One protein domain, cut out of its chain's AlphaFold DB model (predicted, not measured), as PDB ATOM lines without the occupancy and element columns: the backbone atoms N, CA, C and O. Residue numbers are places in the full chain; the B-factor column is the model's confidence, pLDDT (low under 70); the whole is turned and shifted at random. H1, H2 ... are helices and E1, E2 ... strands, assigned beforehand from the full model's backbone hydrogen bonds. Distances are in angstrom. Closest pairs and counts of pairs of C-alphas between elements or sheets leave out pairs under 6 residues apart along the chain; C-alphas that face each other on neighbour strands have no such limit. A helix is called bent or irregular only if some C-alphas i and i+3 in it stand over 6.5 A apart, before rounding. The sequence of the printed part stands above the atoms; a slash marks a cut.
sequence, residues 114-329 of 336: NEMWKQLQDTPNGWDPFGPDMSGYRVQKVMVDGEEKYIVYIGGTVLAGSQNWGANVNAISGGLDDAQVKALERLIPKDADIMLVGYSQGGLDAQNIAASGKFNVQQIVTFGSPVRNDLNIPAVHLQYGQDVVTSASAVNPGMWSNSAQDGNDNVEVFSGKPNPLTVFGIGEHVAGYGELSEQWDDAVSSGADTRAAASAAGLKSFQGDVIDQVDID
ATOM      1  N   ASN A 114     147.402 137.943 198.682       92.81
ATOM      2  CA  ASN A 114     146.882 136.706 198.095       92.81
ATOM      3  C   ASN A 114     145.348 136.618 198.177       92.81
ATOM      4  O   ASN A 114     144.688 136.124 197.262       92.81
ATOM      5  N   GLU A 115     144.752 137.136 199.251       90.81
ATOM      6  CA  GLU A 115     143.296 137.221 199.378       90.81
ATOM      7  C   GLU A 115     142.710 138.301 198.459       90.81
ATOM      8  O   GLU A 115     141.669 138.077 197.840       90.81
ATOM      9  N   MET A 116     143.407 139.428 198.276       94.75
ATOM     10  CA  MET A 116     143.025 140.446 197.287       94.75
ATOM     11  C   MET A 116     143.111 139.913 195.851       94.75
ATOM     12  O   MET A 116     142.247 140.202 195.024       94.75
ATOM     13  N   TRP A 117     144.111 139.077 195.560       91.88
ATOM     14  CA  TRP A 117     144.235 138.378 194.284       91.88
ATOM     15  C   TRP A 117     143.054 137.435 194.019       91.88
ATOM     16  O   TRP A 117     142.577 137.337 192.890       91.88
ATOM     17  N   LYS A 118     142.540 136.754 195.048       88.75
ATOM     18  CA  LYS A 118     141.317 135.936 194.939       88.75
ATOM     19  C   LYS A 118     140.084 136.804 194.672       88.75
ATOM     20  O   LYS A 118     139.294 136.466 193.801       88.75
ATOM     21  N   GLN A 119     139.966 137.962 195.327       90.69
ATOM     22  CA  GLN A 119     138.871 138.903 195.047       90.69
ATOM     23  C   GLN A 119     138.873 139.394 193.595       90.69
ATOM     24  O   GLN A 119     137.808 139.474 192.992       90.69
ATOM     25  N   LEU A 120     140.052 139.668 193.023       89.56
ATOM     26  CA  LEU A 120     140.208 140.011 191.603       89.56
ATOM     27  C   LEU A 120     139.794 138.876 190.653       89.56
ATOM     28  O   LEU A 120     139.304 139.147 189.565       89.56
ATOM     29  N   GLN A 121     139.986 137.613 191.037       85.00
ATOM     30  CA  GLN A 121     139.524 136.462 190.245       85.00
ATOM     31  C   GLN A 121     138.000 136.289 190.303       85.00
ATOM     32  O   GLN A 121     137.388 135.813 189.346       85.00
ATOM     33  N   ASP A 122     137.398 136.714 191.412       85.75
ATOM     34  CA  ASP A 122     135.967 136.606 191.681       85.75
ATOM     35  C   ASP A 122     135.169 137.852 191.252       85.75
ATOM     36  O   ASP A 122     133.969 137.936 191.544       85.75
ATOM     37  N   THR A 123     135.794 138.835 190.588       86.25
ATOM     38  CA  THR A 123     135.074 139.988 190.026       86.25
ATOM     39  C   THR A 123     134.110 139.552 188.915       86.25
ATOM     40  O   THR A 123     134.287 138.493 188.301       86.25
ATOM     41  N   PRO A 124     133.091 140.371 188.591       79.25
ATOM     42  CA  PRO A 124     132.202 140.114 187.460       79.25
ATOM     43  C   PRO A 124     132.969 139.882 186.155       79.25
ATOM     44  O   PRO A 124     134.097 140.336 185.997       79.25
ATOM     45  N   ASN A 125     132.345 139.165 185.218       72.38
ATOM     46  CA  ASN A 125     132.964 138.591 184.011       72.38
ATOM     47  C   ASN A 125     133.916 137.408 184.274       72.38
ATOM     48  O   ASN A 125     134.185 136.647 183.348       72.38
ATOM     49  N   GLY A 126     134.277 137.161 185.538       67.94
ATOM     50  CA  GLY A 126     134.980 135.967 185.989       67.94
ATOM     51  C   GLY A 126     136.445 135.913 185.567       67.94
ATOM     52  O   GLY A 126     136.929 136.684 184.738       67.94
ATOM     53  N   TRP A 127     137.165 134.961 186.154       70.44
ATOM     54  CA  TRP A 127     138.552 134.708 185.802       70.44
ATOM     55  C   TRP A 127     138.668 133.868 184.529       70.44
ATOM     56  O   TRP A 127     138.582 132.639 184.567       70.44
ATOM     57  N   ASP A 128     138.904 134.531 183.399       63.88
ATOM     58  CA  ASP A 128     139.297 133.871 182.156       63.88
ATOM     59  C   ASP A 128     140.412 134.665 181.451       63.88
ATOM     60  O   ASP A 128     140.140 135.484 180.569       63.88
ATOM     61  N   PRO A 129     141.688 134.435 181.814       58.78
ATOM     62  CA  PRO A 129     142.830 135.159 181.250       58.78
ATOM     63  C   PRO A 129     143.025 134.938 179.742       58.78
ATOM     64  O   PRO A 129     143.786 135.668 179.102       58.78
ATOM     65  N   PHE A 130     142.329 133.952 179.167       55.59
ATOM     66  CA  PHE A 130     142.281 133.679 177.731       55.59
ATOM     67  C   PHE A 130     140.897 133.940 177.118       55.59
ATOM     68  O   PHE A 130     140.704 133.706 175.922       55.59
ATOM     69  N   GLY A 131     139.955 134.411 177.930       50.88
ATOM     70  CA  GLY A 131     138.571 134.667 177.573       50.88
ATOM     71  C   GLY A 131     138.393 135.946 176.777       50.88
ATOM     72  O   GLY A 131     139.368 136.541 176.324       50.88
ATOM     73  N   PRO A 132     137.144 136.387 176.569       50.41
ATOM     74  CA  PRO A 132     136.864 137.613 175.832       50.41
ATOM     75  C   PRO A 132     136.878 138.881 176.703       50.41
ATOM     76  O   PRO A 132     137.077 139.969 176.161       50.41
ATOM     77  N   ASP A 133     136.647 138.768 178.017       64.31
ATOM     78  CA  ASP A 133     136.433 139.911 178.914       64.31
ATOM     79  C   ASP A 133     136.662 139.522 180.388       64.31
ATOM     80  O   ASP A 133     136.149 138.501 180.835       64.31
ATOM     81  N   MET A 134     137.402 140.353 181.132       71.12
ATOM     82  CA  MET A 134     137.601 140.258 182.589       71.12
ATOM     83  C   MET A 134     137.425 141.626 183.280       71.12
ATOM     84  O   MET A 134     137.851 141.811 184.416       71.12
ATOM     85  N   SER A 135     136.828 142.606 182.593       76.00
ATOM     86  CA  SER A 135     136.824 144.028 182.982       76.00
ATOM     87  C   SER A 135     135.814 144.393 184.076       76.00
ATOM     88  O   SER A 135     135.610 145.571 184.378       76.00
ATOM     89  N   GLY A 136     135.150 143.402 184.675       82.31
ATOM     90  CA  GLY A 136     134.246 143.642 185.790       82.31
ATOM     91  C   GLY A 136     134.992 144.167 187.013       82.31
ATOM     92  O   GLY A 136     136.182 143.916 187.208       82.31
ATOM     93  N   TYR A 137     134.282 144.907 187.858       88.50
ATOM     94  CA  TYR A 137     134.844 145.439 189.092       88.50
ATOM     95  C   TYR A 137     133.870 145.296 190.254       88.50
ATOM     96  O   TYR A 137     132.658 145.189 190.080       88.50
ATOM     97  N   ARG A 138     134.423 145.256 191.461       93.25
ATOM     98  CA  ARG A 138     133.703 145.041 192.716       93.25
ATOM     99  C   ARG A 138     134.018 146.170 193.676       93.25
ATOM    100  O   ARG A 138     135.177 146.555 193.803       93.25
ATOM    101  N   VAL A 139     133.010 146.657 194.389       95.81
ATOM    102  CA  VAL A 139     133.182 147.618 195.483       95.81
ATOM    103  C   VAL A 139     132.710 146.969 196.777       95.81
ATOM    104  O   VAL A 139     131.566 146.528 196.871       95.81
ATOM    105  N   GLN A 140     133.586 146.912 197.775       95.94
ATOM    106  CA  GLN A 140     133.269 146.478 199.135       95.94
ATOM    107  C   GLN A 140     133.212 147.693 200.064       95.94
ATOM    108  O   GLN A 140     134.124 148.520 200.036       95.94
ATOM    109  N   LYS A 141     132.174 147.770 200.907       94.81
ATOM    110  CA  LYS A 141     132.177 148.620 202.105       94.81
ATOM    111  C   LYS A 141     132.782 147.830 203.246       94.81
ATOM    112  O   LYS A 141     132.306 146.737 203.558       94.81
ATOM    113  N   VAL A 142     133.792 148.401 203.879       93.94
ATOM    114  CA  VAL A 142     134.474 147.796 205.018       93.94
ATOM    115  C   VAL A 142     134.366 148.708 206.230       93.94
ATOM    116  O   VAL A 142     134.577 149.915 206.126       93.94
ATOM    117  N   MET A 143     134.020 148.135 207.378       91.50
ATOM    118  CA  MET A 143     134.053 148.827 208.659       91.50
ATOM    119  C   MET A 143     135.359 148.552 209.375       91.50
ATOM    120  O   MET A 143     135.616 147.421 209.783       91.50
ATOM    121  N   VAL A 144     136.142 149.607 209.580       92.50
ATOM    122  CA  VAL A 144     137.434 149.554 210.267       92.50
ATOM    123  C   VAL A 144     137.371 150.499 211.455       92.50
ATOM    124  O   VAL A 144     137.180 151.696 211.278       92.50
ATOM    125  N   ASP A 145     137.465 149.967 212.674       90.62
ATOM    126  CA  ASP A 145     137.465 150.753 213.919       90.62
ATOM    127  C   ASP A 145     136.306 151.770 214.060       90.62
ATOM    128  O   ASP A 145     136.423 152.792 214.735       90.62
ATOM    129  N   GLY A 146     135.149 151.481 213.454       88.25
ATOM    130  CA  GLY A 146     133.982 152.370 213.482       88.25
ATOM    131  C   GLY A 146     133.942 153.426 212.370       88.25
ATOM    132  O   GLY A 146     132.988 154.202 212.329       88.25
ATOM    133  N   GLU A 147     134.889 153.399 211.428       93.69
ATOM    134  CA  GLU A 147     134.897 154.209 210.203       93.69
ATOM    135  C   GLU A 147     134.597 153.373 208.948       93.69
ATOM    136  O   GLU A 147     135.136 152.279 208.756       93.69
ATOM    137  N   GLU A 148     133.711 153.890 208.093       95.38
ATOM    138  CA  GLU A 148     133.364 153.263 206.815       95.38
ATOM    139  C   GLU A 148     134.422 153.602 205.763       95.38
ATOM    140  O   GLU A 148     134.691 154.775 205.491       95.38
ATOM    141  N   LYS A 149     134.997 152.568 205.151       97.25
ATOM    142  CA  LYS A 149     135.982 152.676 204.072       97.25
ATOM    143  C   LYS A 149     135.607 151.775 202.905       97.25
ATOM    144  O   LYS A 149     134.700 150.946 203.000       97.25
ATOM    145  N   TYR A 150     136.307 151.943 201.790       98.00
ATOM    146  CA  TYR A 150     135.950 151.299 200.533       98.00
ATOM    147  C   TYR A 150     137.146 150.591 199.908       98.00
ATOM    148  O   TYR A 150     138.236 151.153 199.814       98.00
ATOM    149  N   ILE A 151     136.926 149.366 199.431       98.06
ATOM    150  CA  ILE A 151     137.898 148.632 198.616       98.06
ATOM    151  C   ILE A 151     137.295 148.415 197.234       98.06
ATOM    152  O   ILE A 151     136.195 147.874 197.114       98.06
ATOM    153  N   VAL A 152     138.010 148.838 196.195       97.44
ATOM    154  CA  VAL A 152     137.589 148.683 194.801       97.44
ATOM    155  C   VAL A 152     138.533 147.715 194.102       97.44
ATOM    156  O   VAL A 152     139.715 148.011 193.950       97.44
ATOM    157  N   TYR A 153     138.006 146.580 193.653       96.38
ATOM    158  CA  TYR A 153     138.731 145.592 192.855       96.38
ATOM    159  C   TYR A 153     138.404 145.801 191.387       96.38
ATOM    160  O   TYR A 153     137.237 145.731 191.013       96.38
ATOM    161  N   ILE A 154     139.420 146.047 190.570       93.69
ATOM    162  CA  ILE A 154     139.293 146.351 189.151       93.69
ATOM    163  C   ILE A 154     139.959 145.235 188.348       93.69
ATOM    164  O   ILE A 154     141.187 145.088 188.358       93.69
ATOM    165  N   GLY A 155     139.132 144.444 187.667       87.94
ATOM    166  CA  GLY A 155     139.584 143.386 186.779       87.94
ATOM    167  C   GLY A 155     140.384 143.911 185.582       87.94
ATOM    168  O   GLY A 155     140.441 145.107 185.298       87.94
ATOM    169  N   GLY A 156     141.052 142.993 184.890       76.69
ATOM    170  CA  GLY A 156     141.845 143.312 183.705       76.69
ATOM    171  C   GLY A 156     141.038 143.219 182.414       76.69
ATOM    172  O   GLY A 156     139.898 142.778 182.395       76.69
ATOM    173  N   THR A 157     141.673 143.542 181.293       64.81
ATOM    174  CA  THR A 157     141.155 143.176 179.972       64.81
ATOM    175  C   THR A 157     142.099 142.163 179.333       64.81
ATOM    176  O   THR A 157     143.319 142.263 179.456       64.81
ATOM    177  N   VAL A 158     141.530 141.173 178.650       53.66
ATOM    178  CA  VAL A 158     142.265 140.063 178.035       53.66
ATOM    179  C   VAL A 158     143.231 140.537 176.944       53.66
ATOM    180  O   VAL A 158     142.934 141.442 176.158       53.66
ATOM    181  N   LEU A 159     144.381 139.865 176.847       45.38
ATOM    182  CA  LEU A 159     145.412 140.113 175.829       45.38
ATOM    183  C   LEU A 159     144.969 139.710 174.402       45.38
ATOM    184  O   LEU A 159     145.660 140.019 173.430       45.38
ATOM    185  N   ALA A 160     143.822 139.037 174.252       32.53
ATOM    186  CA  ALA A 160     143.317 138.516 172.985       32.53
ATOM    187  C   ALA A 160     142.125 139.335 172.444       32.53
ATOM    188  O   ALA A 160     140.969 139.052 172.737       32.53
ATOM    189  N   GLY A 161     142.394 140.333 171.592       34.25
ATOM    190  CA  GLY A 161     141.357 141.013 170.801       34.25
ATOM    191  C   GLY A 161     141.792 142.369 170.236       34.25
ATOM    192  O   GLY A 161     142.323 143.210 170.956       34.25
ATOM    193  N   SER A 162     141.529 142.629 168.947       30.28
ATOM    194  CA  SER A 162     141.862 143.913 168.294       30.28
ATOM    195  C   SER A 162     141.085 145.116 168.849       30.28
ATOM    196  O   SER A 162     141.472 146.254 168.595       30.28
ATOM    197  N   GLN A 163     140.006 144.877 169.603       34.72
ATOM    198  CA  GLN A 163     139.210 145.913 170.268       34.72
ATOM    199  C   GLN A 163     139.765 146.303 171.653       34.72
ATOM    200  O   GLN A 163     139.601 147.448 172.064       34.72
ATOM    201  N   ASN A 164     140.513 145.415 172.318       43.94
ATOM    202  CA  ASN A 164     140.952 145.572 173.714       43.94
ATOM    203  C   ASN A 164     142.259 146.368 173.872       43.94
ATOM    204  O   ASN A 164     142.510 146.990 174.903       43.94
ATOM    205  N   TRP A 165     143.061 146.442 172.806       36.81
ATOM    206  CA  TRP A 165     144.210 147.347 172.724       36.81
ATOM    207  C   TRP A 165     143.801 148.829 172.820       36.81
ATOM    208  O   TRP A 165     144.521 149.611 173.426       36.81
ATOM    209  N   GLY A 166     142.649 149.231 172.266       41.91
ATOM    210  CA  GLY A 166     142.223 150.639 172.259       41.91
ATOM    211  C   GLY A 166     141.951 151.207 173.658       41.91
ATOM    212  O   GLY A 166     142.358 152.329 173.950       41.91
ATOM    213  N   ALA A 167     141.329 150.411 174.533       47.47
ATOM    214  CA  ALA A 167     141.127 150.759 175.940       47.47
ATOM    215  C   ALA A 167     142.461 150.786 176.713       47.47
ATOM    216  O   ALA A 167     142.738 151.754 177.416       47.47
ATOM    217  N   ASN A 168     143.350 149.811 176.467       56.38
ATOM    218  CA  ASN A 168     144.716 149.814 177.012       56.38
ATOM    219  C   ASN A 168     145.525 151.052 176.580       56.38
ATOM    220  O   ASN A 168     146.291 151.589 177.376       56.38
ATOM    221  N   VAL A 169     145.341 151.544 175.347       61.75
ATOM    222  CA  VAL A 169     145.979 152.781 174.859       61.75
ATOM    223  C   VAL A 169     145.435 154.021 175.563       61.75
ATOM    224  O   VAL A 169     146.204 154.937 175.855       61.75
ATOM    225  N   ASN A 170     144.132 154.082 175.849       68.25
ATOM    226  CA  ASN A 170     143.569 155.187 176.623       68.25
ATOM    227  C   ASN A 170     144.139 155.190 178.049       68.25
ATOM    228  O   ASN A 170     144.672 156.208 178.486       68.25
ATOM    229  N   ALA A 171     144.132 154.036 178.722       72.19
ATOM    230  CA  ALA A 171     144.652 153.890 180.078       72.19
ATOM    231  C   ALA A 171     146.160 154.204 180.166       72.19
ATOM    232  O   ALA A 171     146.575 155.001 181.008       72.19
ATOM    233  N   ILE A 172     146.994 153.699 179.244       73.44
ATOM    234  CA  ILE A 172     148.438 154.019 179.218       73.44
ATOM    235  C   ILE A 172     148.712 155.490 178.840       73.44
ATOM    236  O   ILE A 172     149.765 156.046 179.156       73.44
ATOM    237  N   SER A 173     147.758 156.162 178.191       73.00
ATOM    238  CA  SER A 173     147.822 157.609 177.935       73.00
ATOM    239  C   SER A 173     147.350 158.447 179.131       73.00
ATOM    240  O   SER A 173     147.425 159.674 179.077       73.00
ATOM    241  N   GLY A 174     146.885 157.808 180.211       76.94
ATOM    242  CA  GLY A 174     146.361 158.460 181.412       76.94
ATOM    243  C   GLY A 174     144.867 158.792 181.356       76.94
ATOM    244  O   GLY A 174     144.387 159.570 182.176       76.94
ATOM    245  N   GLY A 175     144.137 158.258 180.377       82.12
ATOM    246  CA  GLY A 175     142.694 158.434 180.260       82.12
ATOM    247  C   GLY A 175     141.927 157.658 181.331       82.12
ATOM    248  O   GLY A 175     142.344 156.582 181.755       82.12
ATOM    249  N   LEU A 176     140.788 158.213 181.745       86.56
ATOM    250  CA  LEU A 176     139.832 157.557 182.638       86.56
ATOM    251  C   LEU A 176     138.786 156.785 181.829       86.56
ATOM    252  O   LEU A 176     138.418 157.206 180.729       86.56
ATOM    253  N   ASP A 177     138.266 155.704 182.406       85.31
ATOM    254  CA  ASP A 177     137.010 155.106 181.963       85.31
ATOM    255  C   ASP A 177     135.830 155.878 182.584       85.31
ATOM    256  O   ASP A 177     135.585 155.842 183.793       85.31
ATOM    257  N   ASP A 178     135.089 156.602 181.746       84.94
ATOM    258  CA  ASP A 178     133.953 157.424 182.173       84.94
ATOM    259  C   ASP A 178     132.824 156.615 182.828       84.94
ATOM    260  O   ASP A 178     132.122 157.141 183.697       84.94
ATOM    261  N   ALA A 179     132.584 155.377 182.386       84.50
ATOM    262  CA  ALA A 179     131.532 154.533 182.944       84.50
ATOM    263  C   ALA A 179     131.932 154.049 184.340       84.50
ATOM    264  O   ALA A 179     131.120 154.124 185.266       84.50
ATOM    265  N   GLN A 180     133.196 153.653 184.498       87.69
ATOM    266  CA  GLN A 180     133.771 153.272 185.782       87.69
ATOM    267  C   GLN A 180     133.754 154.431 186.779       87.69
ATOM    268  O   GLN A 180     133.193 154.299 187.867       87.69
ATOM    269  N   VAL A 181     134.273 155.599 186.397       91.44
ATOM    270  CA  VAL A 181     134.307 156.777 187.277       91.44
ATOM    271  C   VAL A 181     132.900 157.181 187.718       91.44
ATOM    272  O   VAL A 181     132.683 157.416 188.905       91.44
ATOM    273  N   LYS A 182     131.916 157.200 186.809       91.44
ATOM    274  CA  LYS A 182     130.519 157.521 187.159       91.44
ATOM    275  C   LYS A 182     129.884 156.490 188.088       91.44
ATOM    276  O   LYS A 182     129.045 156.853 188.911       91.44
ATOM    277  N   ALA A 183     130.228 155.210 187.945       90.56
ATOM    278  CA  ALA A 183     129.744 154.174 188.848       90.56
ATOM    279  C   ALA A 183     130.334 154.351 190.253       90.56
ATOM    280  O   ALA A 183     129.588 154.308 191.230       90.56
ATOM    281  N   LEU A 184     131.634 154.639 190.360       93.38
ATOM    282  CA  LEU A 184     132.290 154.891 191.642       93.38
ATOM    283  C   LEU A 184     131.781 156.180 192.309       93.38
ATOM    284  O   LEU A 184     131.440 156.142 193.485       93.38
ATOM    285  N   GLU A 185     131.617 157.283 191.566       95.12
ATOM    286  CA  GLU A 185     131.033 158.542 192.079       95.12
ATOM    287  C   GLU A 185     129.589 158.356 192.590       95.12
ATOM    288  O   GLU A 185     129.134 159.093 193.464       95.12
ATOM    289  N   ARG A 186     128.852 157.375 192.051       94.06
ATOM    290  CA  ARG A 186     127.500 157.023 192.512       94.06
ATOM    291  C   ARG A 186     127.518 156.207 193.805       94.06
ATOM    292  O   ARG A 186     126.591 156.329 194.602       94.06
ATOM    293  N   LEU A 187     128.497 155.321 193.962       92.06
ATOM    294  CA  LEU A 187     128.514 154.311 195.021       92.06
ATOM    295  C   LEU A 187     129.303 154.743 196.253       92.06
ATOM    296  O   LEU A 187     128.958 154.307 197.350       92.06
ATOM    297  N   ILE A 188     130.331 155.571 196.067       94.69
ATOM    298  CA  ILE A 188     131.300 155.921 197.101       94.69
ATOM    299  C   ILE A 188     131.164 157.410 197.450       94.69
ATOM    300  O   ILE A 188     131.222 158.257 196.550       94.69
ATOM    301  N   PRO A 189     130.996 157.769 198.736       95.31
ATOM    302  CA  PRO A 189     131.025 159.157 199.171       95.31
ATOM    303  C   PRO A 189     132.348 159.833 198.795       95.31
ATOM    304  O   PRO A 189     133.416 159.241 198.910       95.31
ATOM    305  N   LYS A 190     132.281 161.104 198.389       90.81
ATOM    306  CA  LYS A 190     133.427 161.851 197.842       90.81
ATOM    307  C   LYS A 190     134.678 161.840 198.735       90.81
ATOM    308  O   LYS A 190     135.788 161.768 198.217       90.81
ATOM    309  N   ASP A 191     134.481 161.922 200.047       93.69
ATOM    310  CA  ASP A 191     135.566 162.045 201.025       93.69
ATOM    311  C   ASP A 191     135.923 160.699 201.687       93.69
ATOM    312  O   ASP A 191     136.769 160.661 202.576       93.69
ATOM    313  N   ALA A 192     135.287 159.596 201.273       97.12
ATOM    314  CA  ALA A 192     135.543 158.285 201.855       97.12
ATOM    315  C   ALA A 192     136.939 157.770 201.481       97.12
ATOM    316  O   ALA A 192     137.364 157.889 200.331       97.12
ATOM    317  N   ASP A 193     137.624 157.166 202.451       97.94
ATOM    318  CA  ASP A 193     138.911 156.513 202.224       97.94
ATOM    319  C   ASP A 193     138.738 155.307 201.299       97.94
ATOM    320  O   ASP A 193     137.911 154.420 201.549       97.94
ATOM    321  N   ILE A 194     139.541 155.266 200.235       97.81
ATOM    322  CA  ILE A 194     139.477 154.217 199.216       97.81
ATOM    323  C   ILE A 194     140.829 153.518 199.059       97.81
ATOM    324  O   ILE A 194     141.867 154.169 198.910       97.81
ATOM    325  N   MET A 195     140.789 152.188 199.010       98.19
ATOM    326  CA  MET A 195     141.859 151.352 198.480       98.19
ATOM    327  C   MET A 195     141.477 150.864 197.084       98.19
ATOM    328  O   MET A 195     140.396 150.305 196.886       98.19
ATOM    329  N   LEU A 196     142.372 151.061 196.118       98.12
ATOM    330  CA  LEU A 196     142.205 150.570 194.751       98.12
ATOM    331  C   LEU A 196     143.094 149.350 194.526       98.12
ATOM    332  O   LEU A 196     144.300 149.407 194.756       98.12
ATOM    333  N   VAL A 197     142.504 148.261 194.047       97.94
ATOM    334  CA  VAL A 197     143.175 146.990 193.777       97.94
ATOM    335  C   VAL A 197     142.946 146.636 192.311       97.94
ATOM    336  O   VAL A 197     141.804 146.443 191.911       97.94
ATOM    337  N   GLY A 198     143.993 146.556 191.493       95.50
ATOM    338  CA  GLY A 198     143.847 146.381 190.043       95.50
ATOM    339  C   GLY A 198     144.736 145.296 189.444       95.50
ATOM    340  O   GLY A 198     145.894 145.154 189.831       95.50
ATOM    341  N   TYR A 199     144.231 144.559 188.453       91.12
ATOM    342  CA  TYR A 199     145.020 143.599 187.671       91.12
ATOM    343  C   TYR A 199     145.174 144.049 186.219       91.12
ATOM    344  O   TYR A 199     144.199 144.441 185.580       91.12
ATOM    345  N   SER A 200     146.387 143.948 185.665       85.94
ATOM    346  CA  SER A 200     146.659 144.228 184.251       85.94
ATOM    347  C   SER A 200     146.201 145.648 183.854       85.94
ATOM    348  O   SER A 200     146.692 146.628 184.428       85.94
ATOM    349  N   GLN A 201     145.239 145.779 182.926       82.69
ATOM    350  CA  GLN A 201     144.568 147.048 182.596       82.69
ATOM    351  C   GLN A 201     143.931 147.715 183.822       82.69
ATOM    352  O   GLN A 201     144.132 148.907 184.026       82.69
ATOM    353  N   GLY A 202     143.244 146.958 184.681       89.69
ATOM    354  CA  GLY A 202     142.604 147.499 185.879       89.69
ATOM    355  C   GLY A 202     143.593 148.143 186.852       89.69
ATOM    356  O   GLY A 202     143.234 149.050 187.597       89.69
ATOM    357  N   GLY A 203     144.868 147.738 186.812       93.19
ATOM    358  CA  GLY A 203     145.946 148.410 187.543       93.19
ATOM    359  C   GLY A 203     146.330 149.776 186.960       93.19
ATOM    360  O   GLY A 203     146.677 150.679 187.721       93.19
ATOM    361  N   LEU A 204     146.237 149.965 185.638       90.06
ATOM    362  CA  LEU A 204     146.412 151.278 185.003       90.06
ATOM    363  C   LEU A 204     145.246 152.191 185.380       90.06
ATOM    364  O   LEU A 204     145.462 153.338 185.768       90.06
ATOM    365  N   ASP A 205     144.023 151.659 185.323       92.69
ATOM    366  CA  ASP A 205     142.806 152.400 185.648       92.69
ATOM    367  C   ASP A 205     142.785 152.825 187.116       92.69
ATOM    368  O   ASP A 205     142.551 153.997 187.403       92.69
ATOM    369  N   ALA A 206     143.140 151.926 188.042       96.38
ATOM    370  CA  ALA A 206     143.304 152.249 189.459       96.38
ATOM    371  C   ALA A 206     144.247 153.450 189.665       96.38
ATOM    372  O   ALA A 206     143.926 154.404 190.377       96.38
ATOM    373  N   GLN A 207     145.400 153.440 188.996       97.12
ATOM    374  CA  GLN A 207     146.385 154.515 189.107       97.12
ATOM    375  C   GLN A 207     145.911 155.814 188.437       97.12
ATOM    376  O   GLN A 207     146.132 156.898 188.975       97.12
ATOM    377  N   ASN A 208     145.206 155.735 187.306       95.56
ATOM    378  CA  ASN A 208     144.616 156.905 186.652       95.56
ATOM    379  C   ASN A 208     143.489 157.525 187.490       95.56
ATOM    380  O   ASN A 208     143.413 158.750 187.604       95.56
ATOM    381  N   ILE A 209     142.647 156.701 188.121       96.06
ATOM    382  CA  ILE A 209     141.612 157.141 189.062       96.06
ATOM    383  C   ILE A 209     142.257 157.895 190.222       96.06
ATOM    384  O   ILE A 209     141.829 159.009 190.528       96.06
ATOM    385  N   ALA A 210     143.308 157.339 190.825       96.94
ATOM    386  CA  ALA A 210     144.025 158.000 191.908       96.94
ATOM    387  C   ALA A 210     144.634 159.342 191.461       96.94
ATOM    388  O   ALA A 210     144.429 160.368 192.111       96.94
ATOM    389  N   ALA A 211     145.293 159.370 190.298       96.44
ATOM    390  CA  ALA A 211     145.908 160.576 189.743       96.44
ATOM    391  C   ALA A 211     144.887 161.667 189.373       96.44
ATOM    392  O   ALA A 211     145.229 162.847 189.318       96.44
ATOM    393  N   SER A 212     143.626 161.295 189.132       95.44
ATOM    394  CA  SER A 212     142.564 162.251 188.801       95.44
ATOM    395  C   SER A 212     142.177 163.176 189.959       95.44
ATOM    396  O   SER A 212     141.574 164.224 189.722       95.44
ATOM    397  N   GLY A 213     142.456 162.779 191.208       95.06
ATOM    398  CA  GLY A 213     142.048 163.510 192.412       95.06
ATOM    399  C   GLY A 213     140.533 163.544 192.663       95.06
ATOM    400  O   GLY A 213     140.069 164.312 193.504       95.06
ATOM    401  N   LYS A 214     139.741 162.744 191.935       95.44
ATOM    402  CA  LYS A 214     138.278 162.655 192.113       95.44
ATOM    403  C   LYS A 214     137.860 161.914 193.386       95.44
ATOM    404  O   LYS A 214     136.737 162.105 193.843       95.44
ATOM    405  N   PHE A 215     138.753 161.090 193.921       97.25
ATOM    406  CA  PHE A 215     138.516 160.180 195.034       97.25
ATOM    407  C   PHE A 215     139.624 160.323 196.075       97.25
ATOM    408  O   PHE A 215     140.777 160.582 195.720       97.25
ATOM    409  N   ASN A 216     139.287 160.114 197.345       97.38
ATOM    410  CA  ASN A 216     140.242 160.136 198.448       97.38
ATOM    411  C   ASN A 216     140.979 158.783 198.568       97.38
ATOM    412  O   ASN A 216     140.732 157.980 199.468       97.38
ATOM    413  N   VAL A 217     141.857 158.501 197.597       97.69
ATOM    414  CA  VAL A 217     142.607 157.236 197.514       97.69
ATOM    415  C   VAL A 217     143.762 157.231 198.514       97.69
ATOM    416  O   VAL A 217     144.672 158.052 198.415       97.69
ATOM    417  N   GLN A 218     143.739 156.276 199.444       96.19
ATOM    418  CA  GLN A 218     144.754 156.121 200.495       96.19
ATOM    419  C   GLN A 218     145.764 155.011 200.197       96.19
ATOM    420  O   GLN A 218     146.874 155.039 200.721       96.19
ATOM    421  N   GLN A 219     145.388 154.026 199.376       95.56
ATOM    422  CA  GLN A 219     146.223 152.864 199.083       95.56
ATOM    423  C   GLN A 219     145.965 152.336 197.672       95.56
ATOM    424  O   GLN A 219     144.820 152.272 197.217       95.56
ATOM    425  N   ILE A 220     147.031 151.909 196.999       96.81
ATOM    426  CA  ILE A 220     146.964 151.232 195.704       96.81
ATOM    427  C   ILE A 220     147.629 149.857 195.807       96.81
ATOM    428  O   ILE A 220     148.678 149.693 196.430       96.81
ATOM    429  N   VAL A 221     147.028 148.855 195.182       97.00
ATOM    430  CA  VAL A 221     147.626 147.538 194.969       97.00
ATOM    431  C   VAL A 221     147.459 147.189 193.501       97.00
ATOM    432  O   VAL A 221     146.347 147.239 192.980       97.00
ATOM    433  N   THR A 222     148.537 146.814 192.815       96.38
ATOM    434  CA  THR A 222     148.419 146.340 191.431       96.38
ATOM    435  C   THR A 222     149.131 145.024 191.195       96.38
ATOM    436  O   THR A 222     150.250 144.832 191.665       96.38
ATOM    437  N   PHE A 223     148.532 144.183 190.360       93.31
ATOM    438  CA  PHE A 223     149.090 142.923 189.887       93.31
ATOM    439  C   PHE A 223     149.342 143.035 188.381       93.31
ATOM    440  O   PHE A 223     148.408 143.243 187.607       93.31
ATOM    441  N   GLY A 224     150.600 142.945 187.952       87.62
ATOM    442  CA  GLY A 224     150.956 142.951 186.528       87.62
ATOM    443  C   GLY A 224     150.606 144.223 185.782       87.62
ATOM    444  O   GLY A 224     150.179 144.175 184.633       87.62
ATOM    445  N   SER A 225     150.800 145.364 186.435       89.25
ATOM    446  CA  SER A 225     150.611 146.690 185.854       89.25
ATOM    447  C   SER A 225     151.895 147.509 186.014       89.25
ATOM    448  O   SER A 225     152.601 147.311 187.011       89.25
ATOM    449  N   PRO A 226     152.249 148.400 185.068       88.12
ATOM    450  CA  PRO A 226     153.364 149.317 185.273       88.12
ATOM    451  C   PRO A 226     153.062 150.303 186.413       88.12
ATOM    452  O   PRO A 226     151.915 150.481 186.819       88.12
ATOM    453  N   VAL A 227     154.106 150.955 186.916       91.94
ATOM    454  CA  VAL A 227     154.038 151.952 187.991       91.94
ATOM    455  C   VAL A 227     153.853 153.339 187.394       91.94
ATOM    456  O   VAL A 227     154.584 153.713 186.477       91.94
ATOM    457  N   ARG A 228     152.908 154.117 187.917       92.62
ATOM    458  CA  ARG A 228     152.695 155.511 187.529       92.62
ATOM    459  C   ARG A 228     153.665 156.437 188.270       92.62
ATOM    460  O   ARG A 228     153.706 156.460 189.495       92.62
ATOM    461  N   ASN A 229     154.436 157.221 187.526       90.50
ATOM    462  CA  ASN A 229     155.582 157.974 188.044       90.50
ATOM    463  C   ASN A 229     155.206 159.218 188.868       90.50
ATOM    464  O   ASN A 229     156.026 159.703 189.641       90.50
ATOM    465  N   ASP A 230     154.008 159.770 188.674       91.00
ATOM    466  CA  ASP A 230     153.544 161.018 189.297       91.00
ATOM    467  C   ASP A 230     152.664 160.796 190.541       91.00
ATOM    468  O   ASP A 230     152.159 161.763 191.115       91.00
ATOM    469  N   LEU A 231     152.499 159.545 190.988       92.06
ATOM    470  CA  LEU A 231     151.763 159.207 192.202       92.06
ATOM    471  C   LEU A 231     152.683 159.130 193.421       92.06
ATOM    472  O   LEU A 231     153.709 158.456 193.414       92.06
ATOM    473  N   ASN A 232     152.258 159.775 194.505       91.19
ATOM    474  CA  ASN A 232     152.893 159.697 195.819       91.19
ATOM    475  C   ASN A 232     151.874 159.239 196.874       91.19
ATOM    476  O   ASN A 232     151.634 159.919 197.870       91.19
ATOM    477  N   ILE A 233     151.215 158.121 196.578       91.62
ATOM    478  CA  ILE A 233     150.230 157.449 197.432       91.62
ATOM    479  C   ILE A 233     150.844 156.100 197.822       91.62
ATOM    480  O   ILE A 233     151.480 155.493 196.957       91.62
ATOM    481  N   PRO A 234     150.668 155.625 199.069       92.69
ATOM    482  CA  PRO A 234     151.058 154.274 199.460       92.69
ATOM    483  C   PRO A 234     150.619 153.227 198.429       92.69
ATOM    484  O   PRO A 234     149.430 153.104 198.119       92.69
ATOM    485  N   ALA A 235     151.575 152.495 197.858       93.19
ATOM    486  CA  ALA A 235     151.309 151.569 196.765       93.19
ATOM    487  C   ALA A 235     152.183 150.314 196.824       93.19
ATOM    488  O   ALA A 235     153.382 150.397 197.080       93.19
ATOM    489  N   VAL A 236     151.583 149.158 196.524       94.00
ATOM    490  CA  VAL A 236     152.301 147.893 196.313       94.00
ATOM    491  C   VAL A 236     152.028 147.381 194.905       94.00
ATOM    492  O   VAL A 236     150.887 147.104 194.534       94.00
ATOM    493  N   HIS A 237     153.085 147.223 194.116       94.12
ATOM    494  CA  HIS A 237     153.018 146.700 192.758       94.12
ATOM    495  C   HIS A 237     153.699 145.334 192.689       94.12
ATOM    496  O   HIS A 237     154.912 145.226 192.864       94.12
ATOM    497  N   LEU A 238     152.931 144.291 192.380       92.62
ATOM    498  CA  LEU A 238     153.462 142.972 192.065       92.62
ATOM    499  C   LEU A 238     153.764 142.898 190.570       92.62
ATOM    500  O   LEU A 238     152.883 143.136 189.738       92.62
ATOM    501  N   GLN A 239     155.010 142.576 190.223       88.75
ATOM    502  CA  GLN A 239     155.477 142.556 188.836       88.75
ATOM    503  C   GLN A 239     156.369 141.349 188.542       88.75
ATOM    504  O   GLN A 239     157.143 140.900 189.384       88.75
ATOM    505  N   TYR A 240     156.345 140.875 187.301       75.38
ATOM    506  CA  TYR A 240     157.403 140.026 186.760       75.38
ATOM    507  C   TYR A 240     158.195 140.804 185.715       75.38
ATOM    508  O   TYR A 240     157.620 141.426 184.830       75.38
ATOM    509  N   GLY A 241     159.527 140.738 185.767       65.88
ATOM    510  CA  GLY A 241     160.386 141.558 184.899       65.88
ATOM    511  C   GLY A 241     160.287 141.270 183.392       65.88
ATOM    512  O   GLY A 241     160.871 142.004 182.603       65.88
ATOM    513  N   GLN A 242     159.596 140.200 182.985       61.50
ATOM    514  CA  GLN A 242     159.326 139.864 181.578       61.50
ATOM    515  C   GLN A 242     157.855 140.055 181.197       61.50
ATOM    516  O   GLN A 242     157.499 139.775 180.059       61.50
ATOM    517  N   ASP A 243     157.003 140.497 182.124       66.12
ATOM    518  CA  ASP A 243     155.573 140.672 181.890       66.12
ATOM    519  C   ASP A 243     155.325 141.738 180.808       66.12
ATOM    520  O   ASP A 243     155.792 142.882 180.894       66.12
ATOM    521  N   VAL A 244     154.572 141.359 179.776       60.97
ATOM    522  CA  VAL A 244     154.257 142.206 178.622       60.97
ATOM    523  C   VAL A 244     153.466 143.471 178.980       60.97
ATOM    524  O   VAL A 244     153.652 144.501 178.333       60.97
ATOM    525  N   VAL A 245     152.615 143.432 180.007       63.78
ATOM    526  CA  VAL A 245     151.791 144.579 180.413       63.78
ATOM    527  C   VAL A 245     152.610 145.569 181.222       63.78
ATOM    528  O   VAL A 245     152.537 146.766 180.957       63.78
ATOM    529  N   THR A 246     153.479 145.097 182.116       61.38
ATOM    530  CA  THR A 246     154.461 145.993 182.755       61.38
ATOM    531  C   THR A 246     155.351 146.649 181.692       61.38
ATOM    532  O   THR A 246     155.534 147.863 181.678       61.38
ATOM    533  N   SER A 247     155.776 145.887 180.679       58.69
ATOM    534  CA  SER A 247     156.568 146.388 179.548       58.69
ATOM    535  C   SER A 247     155.851 147.439 178.682       58.69
ATOM    536  O   SER A 247     156.512 148.147 177.917       58.69
ATOM    537  N   ALA A 248     154.527 147.604 178.813       60.78
ATOM    538  CA  ALA A 248     153.781 148.668 178.142       60.78
ATOM    539  C   ALA A 248     154.161 150.076 178.638       60.78
ATOM    540  O   ALA A 248     153.875 151.052 177.945       60.78
ATOM    541  N   SER A 249     154.873 150.200 179.766       57.94
ATOM    542  CA  SER A 249     155.464 151.470 180.214       57.94
ATOM    543  C   SER A 249     156.312 152.154 179.133       57.94
ATOM    544  O   SER A 249     156.319 153.379 179.035       57.94
ATOM    545  N   ALA A 250     156.938 151.383 178.237       55.97
ATOM    546  CA  ALA A 250     157.704 151.905 177.105       55.97
ATOM    547  C   ALA A 250     156.872 152.741 176.110       55.97
ATOM    548  O   ALA A 250     157.441 153.516 175.340       55.97
ATOM    549  N   VAL A 251     155.540 152.607 176.116       59.38
ATOM    550  CA  VAL A 251     154.629 153.405 175.279       59.38
ATOM    551  C   VAL A 251     154.563 154.856 175.765       59.38
ATOM    552  O   VAL A 251     154.478 155.771 174.947       59.38
ATOM    553  N   ASN A 252     154.639 155.083 177.079       65.06
ATOM    554  CA  ASN A 252     154.650 156.414 177.681       65.06
ATOM    555  C   ASN A 252     155.579 156.439 178.915       65.06
ATOM    556  O   ASN A 252     155.106 156.489 180.054       65.06
ATOM    557  N   PRO A 253     156.908 156.427 178.696       67.50
ATOM    558  CA  PRO A 253     157.895 156.257 179.764       67.50
ATOM    559  C   PRO A 253     158.020 157.482 180.682       67.50
ATOM    560  O   PRO A 253     158.644 157.408 181.736       67.50
ATOM    561  N   GLY A 254     157.447 158.627 180.290       74.44
ATOM    562  CA  GLY A 254     157.347 159.792 181.170       74.44
ATOM    563  C   GLY A 254     156.318 159.580 182.280       74.44
ATOM    564  O   GLY A 254     156.547 159.983 183.417       74.44
ATOM    565  N   MET A 255     155.211 158.909 181.963       80.69
ATOM    566  CA  MET A 255     154.116 158.654 182.899       80.69
ATOM    567  C   MET A 255     154.258 157.319 183.629       80.69
ATOM    568  O   MET A 255     153.850 157.229 184.781       80.69
ATOM    569  N   TRP A 256     154.839 156.306 182.984       82.06
ATOM    570  CA  TRP A 256     154.899 154.943 183.508       82.06
ATOM    571  C   TRP A 256     156.324 154.399 183.558       82.06
ATOM    572  O   TRP A 256     157.168 154.754 182.738       82.06
ATOM    573  N   SER A 257     156.583 153.484 184.486       83.44
ATOM    574  CA  SER A 257     157.848 152.756 184.607       83.44
ATOM    575  C   SER A 257     157.639 151.345 185.173       83.44
ATOM    576  O   SER A 257     156.526 150.957 185.523       83.44
ATOM    577  N   ASN A 258     158.715 150.557 185.245       79.56
ATOM    578  CA  ASN A 258     158.711 149.201 185.822       79.56
ATOM    579  C   ASN A 258     159.366 149.170 187.211       79.56
ATOM    580  O   ASN A 258     159.867 148.138 187.650       79.56
ATOM    581  N   SER A 259     159.459 150.321 187.869       83.69
ATOM    582  CA  SER A 259     160.098 150.468 189.172       83.69
ATOM    583  C   SER A 259     159.472 151.631 189.930       83.69
ATOM    584  O   SER A 259     158.847 152.504 189.336       83.69
ATOM    585  N   ALA A 260     159.671 151.677 191.244       83.12
ATOM    586  CA  ALA A 260     159.427 152.906 191.986       83.12
ATOM    587  C   ALA A 260     160.350 154.024 191.465       83.12
ATOM    588  O   ALA A 260     161.460 153.755 190.994       83.12
ATOM    589  N   GLN A 261     159.880 155.270 191.533       82.06
ATOM    590  CA  GLN A 261     160.711 156.439 191.242       82.06
ATOM    591  C   GLN A 261     161.723 156.667 192.369       82.06
ATOM    592  O   GLN A 261     161.406 156.468 193.545       82.06
ATOM    593  N   ASP A 262     162.925 157.122 192.015       78.00
ATOM    594  CA  ASP A 262     163.973 157.421 192.992       78.00
ATOM    595  C   ASP A 262     163.475 158.446 194.028       78.00
ATOM    596  O   ASP A 262     163.053 159.550 193.682       78.00
ATOM    597  N   GLY A 263     163.541 158.079 195.311       77.88
ATOM    598  CA  GLY A 263     163.120 158.932 196.430       77.88
ATOM    599  C   GLY A 263     161.618 158.926 196.736       77.88
ATOM    600  O   GLY A 263     161.180 159.714 197.574       77.88
ATOM    601  N   ASN A 264     160.828 158.065 196.087       83.44
ATOM    602  CA  ASN A 264     159.436 157.828 196.455       83.44
ATOM    603  C   ASN A 264     159.316 156.595 197.364       83.44
ATOM    604  O   ASN A 264     159.103 155.479 196.894       83.44
ATOM    605  N   ASP A 265     159.426 156.816 198.673       84.44
ATOM    606  CA  ASP A 265     159.377 155.749 199.683       84.44
ATOM    607  C   ASP A 265     157.961 155.181 199.915       84.44
ATOM    608  O   ASP A 265     157.806 154.195 200.631       84.44
ATOM    609  N   ASN A 266     156.925 155.784 199.319       86.00
ATOM    610  CA  ASN A 266     155.541 155.310 199.430       86.00
ATOM    611  C   ASN A 266     155.202 154.216 198.407       86.00
ATOM    612  O   ASN A 266     154.154 153.584 198.522       86.00
ATOM    613  N   VAL A 267     156.050 154.007 197.398       88.69
ATOM    614  CA  VAL A 267     155.794 153.066 196.306       88.69
ATOM    615  C   VAL A 267     156.749 151.886 196.406       88.69
ATOM    616  O   VAL A 267     157.963 152.026 196.267       88.69
ATOM    617  N   GLU A 268     156.188 150.698 196.583       89.62
ATOM    618  CA  GLU A 268     156.926 149.445 196.578       89.62
ATOM    619  C   GLU A 268     156.644 148.656 195.303       89.62
ATOM    620  O   GLU A 268     155.496 148.456 194.905       89.62
ATOM    621  N   VAL A 269     157.711 148.148 194.687       89.19
ATOM    622  CA  VAL A 269     157.619 147.157 193.615       89.19
ATOM    623  C   VAL A 269     158.205 145.849 194.120       89.19
ATOM    624  O   VAL A 269     159.411 145.753 194.364       89.19
ATOM    625  N   PHE A 270     157.353 144.838 194.258       89.50
ATOM    626  CA  PHE A 270     157.752 143.489 194.623       89.50
ATOM    627  C   PHE A 270     157.792 142.616 193.372       89.50
ATOM    628  O   PHE A 270     156.771 142.351 192.731       89.50
ATOM    629  N   SER A 271     159.003 142.214 192.983       85.88
ATOM    630  CA  SER A 271     159.231 141.532 191.711       85.88
ATOM    631  C   SER A 271     159.578 140.059 191.872       85.88
ATOM    632  O   SER A 271     160.511 139.704 192.592       85.88
ATOM    633  N   GLY A 272     158.887 139.210 191.114       78.06
ATOM    634  CA  GLY A 272     159.212 137.795 190.984       78.06
ATOM    635  C   GLY A 272     160.310 137.544 189.952       78.06
ATOM    636  O   GLY A 272     160.442 138.270 188.959       78.06
ATOM    637  N   LYS A 273     161.090 136.472 190.144       71.50
ATOM    638  CA  LYS A 273     161.940 135.954 189.065       71.50
ATOM    639  C   LYS A 273     161.043 135.244 188.045       71.50
ATOM    640  O   LYS A 273     160.311 134.343 188.442       71.50
ATOM    641  N   PRO A 274     161.090 135.621 186.759       58.53
ATOM    642  CA  PRO A 274     160.317 134.939 185.732       58.53
ATOM    643  C   PRO A 274     160.827 133.505 185.555       58.53
ATOM    644  O   PRO A 274     162.013 133.218 185.760       58.53
ATOM    645  N   ASN A 275     159.942 132.609 185.134       55.03
ATOM    646  CA  ASN A 275     160.321 131.281 184.696       55.03
ATOM    647  C   ASN A 275     161.125 131.412 183.386       55.03
ATOM    648  O   ASN A 275     160.662 132.028 182.432       55.03
ATOM    649  N   PRO A 276     162.329 130.830 183.276       50.19
ATOM    650  CA  PRO A 276     163.142 130.946 182.063       50.19
ATOM    651  C   PRO A 276     162.509 130.293 180.818       50.19
ATOM    652  O   PRO A 276     163.031 130.460 179.718       50.19
ATOM    653  N   LEU A 277     161.426 129.525 180.980       43.34
ATOM    654  CA  LEU A 277     160.711 128.829 179.909       43.34
ATOM    655  C   LEU A 277     159.451 129.563 179.423       43.34
ATOM    656  O   LEU A 277     158.821 129.097 178.470       43.34
ATOM    657  N   THR A 278     159.062 130.672 180.053       42.06
ATOM    658  CA  THR A 278     157.905 131.470 179.629       42.06
ATOM    659  C   THR A 278     158.314 132.496 178.580       42.06
ATOM    660  O   THR A 278     159.403 133.073 178.600       42.06
ATOM    661  N   VAL A 279     157.433 132.711 177.604       40.44
ATOM    662  CA  VAL A 279     157.678 133.638 176.499       40.44
ATOM    663  C   VAL A 279     156.931 134.943 176.778       40.44
ATOM    664  O   VAL A 279     155.727 134.926 177.033       40.44
ATOM    665  N   PHE A 280     157.660 136.065 176.768       45.81
ATOM    666  CA  PHE A 280     157.158 137.418 177.078       45.81
ATOM    667  C   PHE A 280     156.432 137.545 178.427       45.81
ATOM    668  O   PHE A 280     155.508 138.347 178.559       45.81
ATOM    669  N   GLY A 281     156.791 136.704 179.404       53.09
ATOM    670  CA  GLY A 281     156.189 136.741 180.735       53.09
ATOM    671  C   GLY A 281     154.680 136.473 180.758       53.09
ATOM    672  O   GLY A 281     154.026 136.813 181.736       53.09
ATOM    673  N   ILE A 282     154.088 135.934 179.681       56.03
ATOM    674  CA  ILE A 282     152.629 135.752 179.577       56.03
ATOM    675  C   ILE A 282     152.147 134.706 180.584       56.03
ATOM    676  O   ILE A 282     151.085 134.873 181.170       56.03
ATOM    677  N   GLY A 283     152.931 133.647 180.815       57.03
ATOM    678  CA  GLY A 283     152.608 132.647 181.836       57.03
ATOM    679  C   GLY A 283     152.550 133.262 183.235       57.03
ATOM    680  O   GLY A 283     151.625 132.994 183.994       57.03
ATOM    681  N   GLU A 284     153.492 134.147 183.544       65.88
ATOM    682  CA  GLU A 284     153.540 134.913 184.785       65.88
ATOM    683  C   GLU A 284     152.396 135.917 184.882       65.88
ATOM    684  O   GLU A 284     151.776 136.021 185.936       65.88
ATOM    685  N   HIS A 285     152.083 136.613 183.787       65.69
ATOM    686  CA  HIS A 285     150.976 137.561 183.758       65.69
ATOM    687  C   HIS A 285     149.654 136.858 184.073       65.69
ATOM    688  O   HIS A 285     148.874 137.324 184.893       65.69
ATOM    689  N   VAL A 286     149.449 135.688 183.462       65.19
ATOM    690  CA  VAL A 286     148.216 134.908 183.548       65.19
ATOM    691  C   VAL A 286     148.089 134.108 184.844       65.19
ATOM    692  O   VAL A 286     146.976 133.888 185.296       65.19
ATOM    693  N   ALA A 287     149.174 133.622 185.441       68.25
ATOM    694  CA  ALA A 287     149.072 132.694 186.575       68.25
ATOM    695  C   ALA A 287     150.077 132.945 187.706       68.25
ATOM    696  O   ALA A 287     149.938 132.363 188.779       68.25
ATOM    697  N   GLY A 288     151.075 133.807 187.506       75.12
ATOM    698  CA  GLY A 288     152.170 133.997 188.462       75.12
ATOM    699  C   GLY A 288     151.785 134.816 189.694       75.12
ATOM    700  O   GLY A 288     152.314 134.604 190.780       75.12
ATOM    701  N   TYR A 289     150.828 135.734 189.569       86.19
ATOM    702  CA  TYR A 289     150.521 136.691 190.635       86.19
ATOM    703  C   TYR A 289     149.925 136.082 191.910       86.19
ATOM    704  O   TYR A 289     150.083 136.659 192.988       86.19
ATOM    705  N   GLY A 290     149.322 134.892 191.829       86.50
ATOM    706  CA  GLY A 290     148.890 134.149 193.016       86.50
ATOM    707  C   GLY A 290     150.065 133.695 193.882       86.50
ATOM    708  O   GLY A 290     150.063 133.930 195.086       86.50
ATOM    709  N   GLU A 291     151.098 133.120 193.266       84.12
ATOM    710  CA  GLU A 291     152.314 132.704 193.974       84.12
ATOM    711  C   GLU A 291     153.109 133.923 194.464       84.12
ATOM    712  O   GLU A 291     153.566 133.963 195.603       84.12
ATOM    713  N   LEU A 292     153.245 134.956 193.625       87.94
ATOM    714  CA  LEU A 292     154.013 136.150 193.982       87.94
ATOM    715  C   LEU A 292     153.388 136.933 195.147       87.94
ATOM    716  O   LEU A 292     154.109 137.506 195.961       87.94
ATOM    717  N   SER A 293     152.056 136.951 195.239       91.94
ATOM    718  CA  SER A 293     151.353 137.576 196.363       91.94
ATOM    719  C   SER A 293     151.506 136.799 197.667       91.94
ATOM    720  O   SER A 293     151.701 137.420 198.704       91.94
ATOM    721  N   GLU A 294     151.514 135.465 197.617       90.00
ATOM    722  CA  GLU A 294     151.812 134.622 198.783       90.00
ATOM    723  C   GLU A 294     153.246 134.857 199.285       90.00
ATOM    724  O   GLU A 294     153.465 135.060 200.477       90.00
ATOM    725  N   GLN A 295     154.218 134.958 198.371       88.62
ATOM    726  CA  GLN A 295     155.605 135.295 198.720       88.62
ATOM    727  C   GLN A 295     155.729 136.669 199.397       88.62
ATOM    728  O   GLN A 295     156.561 136.842 200.291       88.62
ATOM    729  N   TRP A 296     154.927 137.652 198.977       89.88
ATOM    730  CA  TRP A 296     154.895 138.962 199.624       89.88
ATOM    731  C   TRP A 296     154.276 138.883 201.027       89.88
ATOM    732  O   TRP A 296     154.861 139.400 201.981       89.88
ATOM    733  N   ASP A 297     153.143 138.187 201.174       89.75
ATOM    734  CA  ASP A 297     152.463 138.002 202.464       89.75
ATOM    735  C   ASP A 297     153.390 137.313 203.494       89.75
ATOM    736  O   ASP A 297     153.476 137.732 204.657       89.75
ATOM    737  N   ASP A 298     154.172 136.319 203.057       87.94
ATOM    738  CA  ASP A 298     155.201 135.652 203.864       87.94
ATOM    739  C   ASP A 298     156.357 136.593 204.249       87.94
ATOM    740  O   ASP A 298     156.840 136.577 205.392       87.94
ATOM    741  N   ALA A 299     156.817 137.436 203.319       84.19
ATOM    742  CA  ALA A 299     157.898 138.393 203.560       84.19
ATOM    743  C   ALA A 299     157.512 139.440 204.619       84.19
ATOM    744  O   ALA A 299     158.321 139.757 205.498       84.19
ATOM    745  N   VAL A 300     156.265 139.921 204.584       84.88
ATOM    746  CA  VAL A 300     155.709 140.829 205.598       84.88
ATOM    747  C   VAL A 300     155.584 140.135 206.947       84.88
ATOM    748  O   VAL A 300     156.000 140.686 207.968       84.88
ATOM    749  N   SER A 301     155.043 138.917 206.962       82.06
ATOM    750  CA  SER A 301     154.787 138.168 208.196       82.06
ATOM    751  C   SER A 301     156.072 137.780 208.932       82.06
ATOM    752  O   SER A 301     156.119 137.776 210.161       82.06
ATOM    753  N   SER A 302     157.136 137.481 208.184       79.94
ATOM    754  CA  SER A 302     158.445 137.111 208.732       79.94
ATOM    755  C   SER A 302     159.334 138.308 209.092       79.94
ATOM    756  O   SER A 302     160.352 138.126 209.765       79.94
ATOM    757  N   GLY A 303     158.981 139.523 208.652       70.12
ATOM    758  CA  GLY A 303     159.825 140.715 208.783       70.12
ATOM    759  C   GLY A 303     161.125 140.636 207.970       70.12
ATOM    760  O   GLY A 303     162.078 141.356 208.271       70.12
ATOM    761  N   ALA A 304     161.186 139.741 206.979       62.44
ATOM    762  CA  ALA A 304     162.387 139.462 206.197       62.44
ATOM    763  C   ALA A 304     162.703 140.553 205.158       62.44
ATOM    764  O   ALA A 304     163.873 140.735 204.819       62.44
ATOM    765  N   ASP A 305     161.694 141.296 204.683       65.62
ATOM    766  CA  ASP A 305     161.881 142.495 203.858       65.62
ATOM    767  C   ASP A 305     161.332 143.727 204.589       65.62
ATOM    768  O   ASP A 305     160.126 143.898 204.775       65.62
ATOM    769  N   THR A 306     162.231 144.613 205.017       57.97
ATOM    770  CA  THR A 306     161.866 145.844 205.730       57.97
ATOM    771  C   THR A 306     161.131 146.852 204.846       57.97
ATOM    772  O   THR A 306     160.491 147.749 205.389       57.97
ATOM    773  N   ARG A 307     161.208 146.729 203.511       60.06
ATOM    774  CA  ARG A 307     160.451 147.579 202.573       60.06
ATOM    775  C   ARG A 307     158.969 147.196 202.556       60.06
ATOM    776  O   ARG A 307     158.126 148.082 202.617       60.06
ATOM    777  N   ALA A 308     158.676 145.898 202.636       61.97
ATOM    778  CA  ALA A 308     157.313 145.366 202.685       61.97
ATOM    779  C   ALA A 308     156.548 145.787 203.954       61.97
ATOM    780  O   ALA A 308     155.333 145.988 203.937       61.97
ATOM    781  N   ALA A 309     157.261 145.987 205.069       63.22
ATOM    782  CA  ALA A 309     156.661 146.378 206.344       63.22
ATOM    783  C   ALA A 309     156.014 147.778 206.327       63.22
ATOM    784  O   ALA A 309     155.012 147.986 207.016       63.22
ATOM    785  N   ALA A 310     156.565 148.728 205.561       63.97
ATOM    786  CA  ALA A 310     156.021 150.084 205.455       63.97
ATOM    787  C   ALA A 310     154.729 150.101 204.623       63.97
ATOM    788  O   ALA A 310     153.713 150.634 205.069       63.97
ATOM    789  N   SER A 311     154.730 149.430 203.471       69.62
ATOM    790  CA  SER A 311     153.564 149.342 202.586       69.62
ATOM    791  C   SER A 311     152.428 148.503 203.184       69.62
ATOM    792  O   SER A 311     151.251 148.793 202.970       69.62
ATOM    793  N   ALA A 312     152.753 147.512 204.022       75.94
ATOM    794  CA  ALA A 312     151.766 146.722 204.757       75.94
ATOM    795  C   ALA A 312     150.922 147.550 205.747       75.94
ATOM    796  O   ALA A 312     149.814 147.140 206.097       75.94
ATOM    797  N   ALA A 313     151.411 148.707 206.210       80.00
ATOM    798  CA  ALA A 313     150.648 149.572 207.111       80.00
ATOM    799  C   ALA A 313     149.409 150.171 206.424       80.00
ATOM    800  O   ALA A 313     148.344 150.241 207.039       80.00
ATOM    801  N   GLY A 314     149.526 150.541 205.144       84.25
ATOM    802  CA  GLY A 314     148.401 151.051 204.364       84.25
ATOM    803  C   GLY A 314     147.330 149.984 204.132       84.25
ATOM    804  O   GLY A 314     146.152 150.257 204.350       84.25
ATOM    805  N   LEU A 315     147.726 148.737 203.838       88.44
ATOM    806  CA  LEU A 315     146.785 147.610 203.709       88.44
ATOM    807  C   LEU A 315     145.993 147.366 205.000       88.44
ATOM    808  O   LEU A 315     144.776 147.198 204.961       88.44
ATOM    809  N   LYS A 316     146.668 147.400 206.157       88.81
ATOM    810  CA  LYS A 316     146.026 147.216 207.470       88.81
ATOM    811  C   LYS A 316     144.940 148.248 207.754       88.81
ATOM    812  O   LYS A 316     143.974 147.926 208.432       88.81
ATOM    813  N   SER A 317     145.059 149.460 207.211       91.44
ATOM    814  CA  SER A 317     144.071 150.525 207.423       91.44
ATOM    815  C   SER A 317     142.704 150.265 206.769       91.44
ATOM    816  O   SER A 317     141.760 151.004 207.052       91.44
ATOM    817  N   PHE A 318     142.605 149.225 205.931       94.31
ATOM    818  CA  PHE A 318     141.381 148.749 205.278       94.31
ATOM    819  C   PHE A 318     140.914 147.376 205.791       94.31
ATOM    820  O   PHE A 318     139.927 146.852 205.281       94.31
ATOM    821  N   GLN A 319     141.600 146.790 206.781       92.56
ATOM    822  CA  GLN A 319     141.240 145.484 207.331       92.56
ATOM    823  C   GLN A 319     140.092 145.612 208.334       92.56
ATOM    824  O   GLN A 319     140.268 146.173 209.414       92.56
ATOM    825  N   GLY A 320     138.925 145.072 207.990       89.69
ATOM    826  CA  GLY A 320     137.748 145.107 208.849       89.69
ATOM    827  C   GLY A 320     136.578 144.269 208.341       89.69
ATOM    828  O   GLY A 320     136.726 143.402 207.475       89.69
ATOM    829  N   ASP A 321     135.395 144.534 208.892       90.00
ATOM    830  CA  ASP A 321     134.167 143.812 208.561       90.00
ATOM    831  C   ASP A 321     133.636 144.268 207.195       90.00
ATOM    832  O   ASP A 321     133.314 145.444 207.020       90.00
ATOM    833  N   VAL A 322     133.479 143.360 206.228       89.44
ATOM    834  CA  VAL A 322     132.776 143.669 204.972       89.44
ATOM    835  C   VAL A 322     131.283 143.738 205.271       89.44
ATOM    836  O   VAL A 322     130.622 142.714 205.461       89.44
ATOM    837  N   ILE A 323     130.747 144.956 205.321       90.38
ATOM    838  CA  ILE A 323     129.343 145.216 205.660       90.38
ATOM    839  C   ILE A 323     128.431 145.270 204.434       90.38
ATOM    840  O   ILE A 323     127.216 145.139 204.580       90.38
ATOM    841  N   ASP A 324     129.001 145.458 203.240       89.44
ATOM    842  CA  ASP A 324     128.268 145.503 201.974       89.44
ATOM    843  C   ASP A 324     129.202 145.233 200.782       89.44
ATOM    844  O   ASP A 324     130.403 145.512 200.846       89.44
ATOM    845  N   GLN A 325     128.658 144.722 199.679       92.31
ATOM    846  CA  GLN A 325     129.412 144.447 198.458       92.31
ATOM    847  C   GLN A 325     128.523 144.588 197.226       92.31
ATOM    848  O   GLN A 325     127.464 143.971 197.140       92.31
ATOM    849  N   VAL A 326     129.016 145.316 196.226       90.69
ATOM    850  CA  VAL A 326     128.375 145.435 194.917       90.69
ATOM    851  C   VAL A 326     129.332 145.032 193.807       90.69
ATOM    852  O   VAL A 326     130.489 145.450 193.759       90.69
ATOM    853  N   ASP A 327     128.804 144.233 192.896       88.19
ATOM    854  CA  ASP A 327     129.451 143.818 191.663       88.19
ATOM    855  C   ASP A 327     128.949 144.695 190.514       88.19
ATOM    856  O   ASP A 327     127.745 144.927 190.368       88.19
ATOM    857  N   ILE A 328     129.883 145.214 189.719       81.94
ATOM    858  CA  ILE A 328     129.621 146.175 188.655       81.94
ATOM    859  C   ILE A 328     130.172 145.620 187.347       81.94
ATOM    860  O   ILE A 328     131.337 145.227 187.245       81.94
ATOM    861  N   ASP A 329     129.309 145.564 186.336       72.19
ATOM    862  CA  ASP A 329     129.717 145.132 185.004       72.19
ATOM    863  C   ASP A 329     130.558 146.201 184.282       72.19
ATOM    864  O   ASP A 329     130.623 147.369 184.677       72.19
TER     865      ASP A 329
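Overview. This is residues 114 to 329 of the 336 residues of an uncharacterized protein of Mycobacterium sp. IS-1742 (UniProt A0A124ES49). One twisted sheet of seven strands forms the middle layer of this domain, and helices cover both its faces: H1, H6 and H7 one face, H3 and H4 the other. H2 packs on H4 away from the sheet. The printed part has 216 residues with seven named helices and seven named strands, in the order H1 E1 E2 H2 H3 E3 H4 E4 E5 H5 E6 H6 H7 E7. The sheet is mixed, in the order E6 E5 E4 E3 E2 E1 E7, and the class is mixed, helices and strands. The whole is compact, with a radius of gyration of the C-alphas of 16.0 A and spans of 49 by 42 by 31 A.

Along the chain. Find C-alpha 114 at (146.882, 136.706, 198.095), where H1, residues 114 to 121, begins. Next come E1, residues 137 to 144, 21.7 A, and E2, residues 147 to 154, 22.9 A. H2 is residues 164 to 172, H3 178 to 187, E3 193 to 199, H4 201 to 211 and E4 216 to 223. Then read E5, residues 235 to 240, H5, 246 to 251, and E6, 267 to 272. H6, residues 282 to 302, is 29.8 A long and irregular, with C-alphas 286 and 289 7.7 A apart. H7 is residues 306 to 316, and E7, 321 to 328, ends at C-alpha 328, (129.621, 146.175, 188.655).

Arrangement. Start at the hairpin E1 and E2, antiparallel, with N 140 and O 151 at 2.9 A. E7, an edge strand, is antiparallel to E1, with N 139 and O 326 at 2.9 A. Parallel neighbours follow from E2 to E6: look at N 152 and O 195, 2.9 A, N 196 and O 219, 2.9 A, N 238 and O 222, 2.8 A, and N 270 and O 237, 2.8 A. Three strand-helix-strand units, parallel neighbour strands joined through helices, have right-handed crossovers: E2, H2 H3, E3; E3, H4, E4; and E5, H5, E6. H1 touches H6, closest at the C-alphas of Asn 114 and Ser 293, 4.9 A, by residues 289 to 297 of H6 alone. H4 touches H2 at the C-alphas of Leu 204 and Ala 171, 5.8 A. H5 only grazes the sheet with residues 246 to 247. Each O i to N i+4 pair is within hydrogen-bond range in H1, H2, H3 and H4; H6 has 14 of 17, H5 0 of 2 but 3 of 3 O i to N i+3 pairs, and H7 2 of 7 but 5 of 8.

Size, cuts and confidence. The two C-alphas farthest apart are those of Gly 146 and Leu 277, 48.9 A. The printed part has no cut. Long links join H1 to E1, E4 to E5 and H5 to E6. Mean pLDDT of the printed part is 80.3; look for values under 70 at residues 157 to 170, 241 to 253 and 274 to 287, among them.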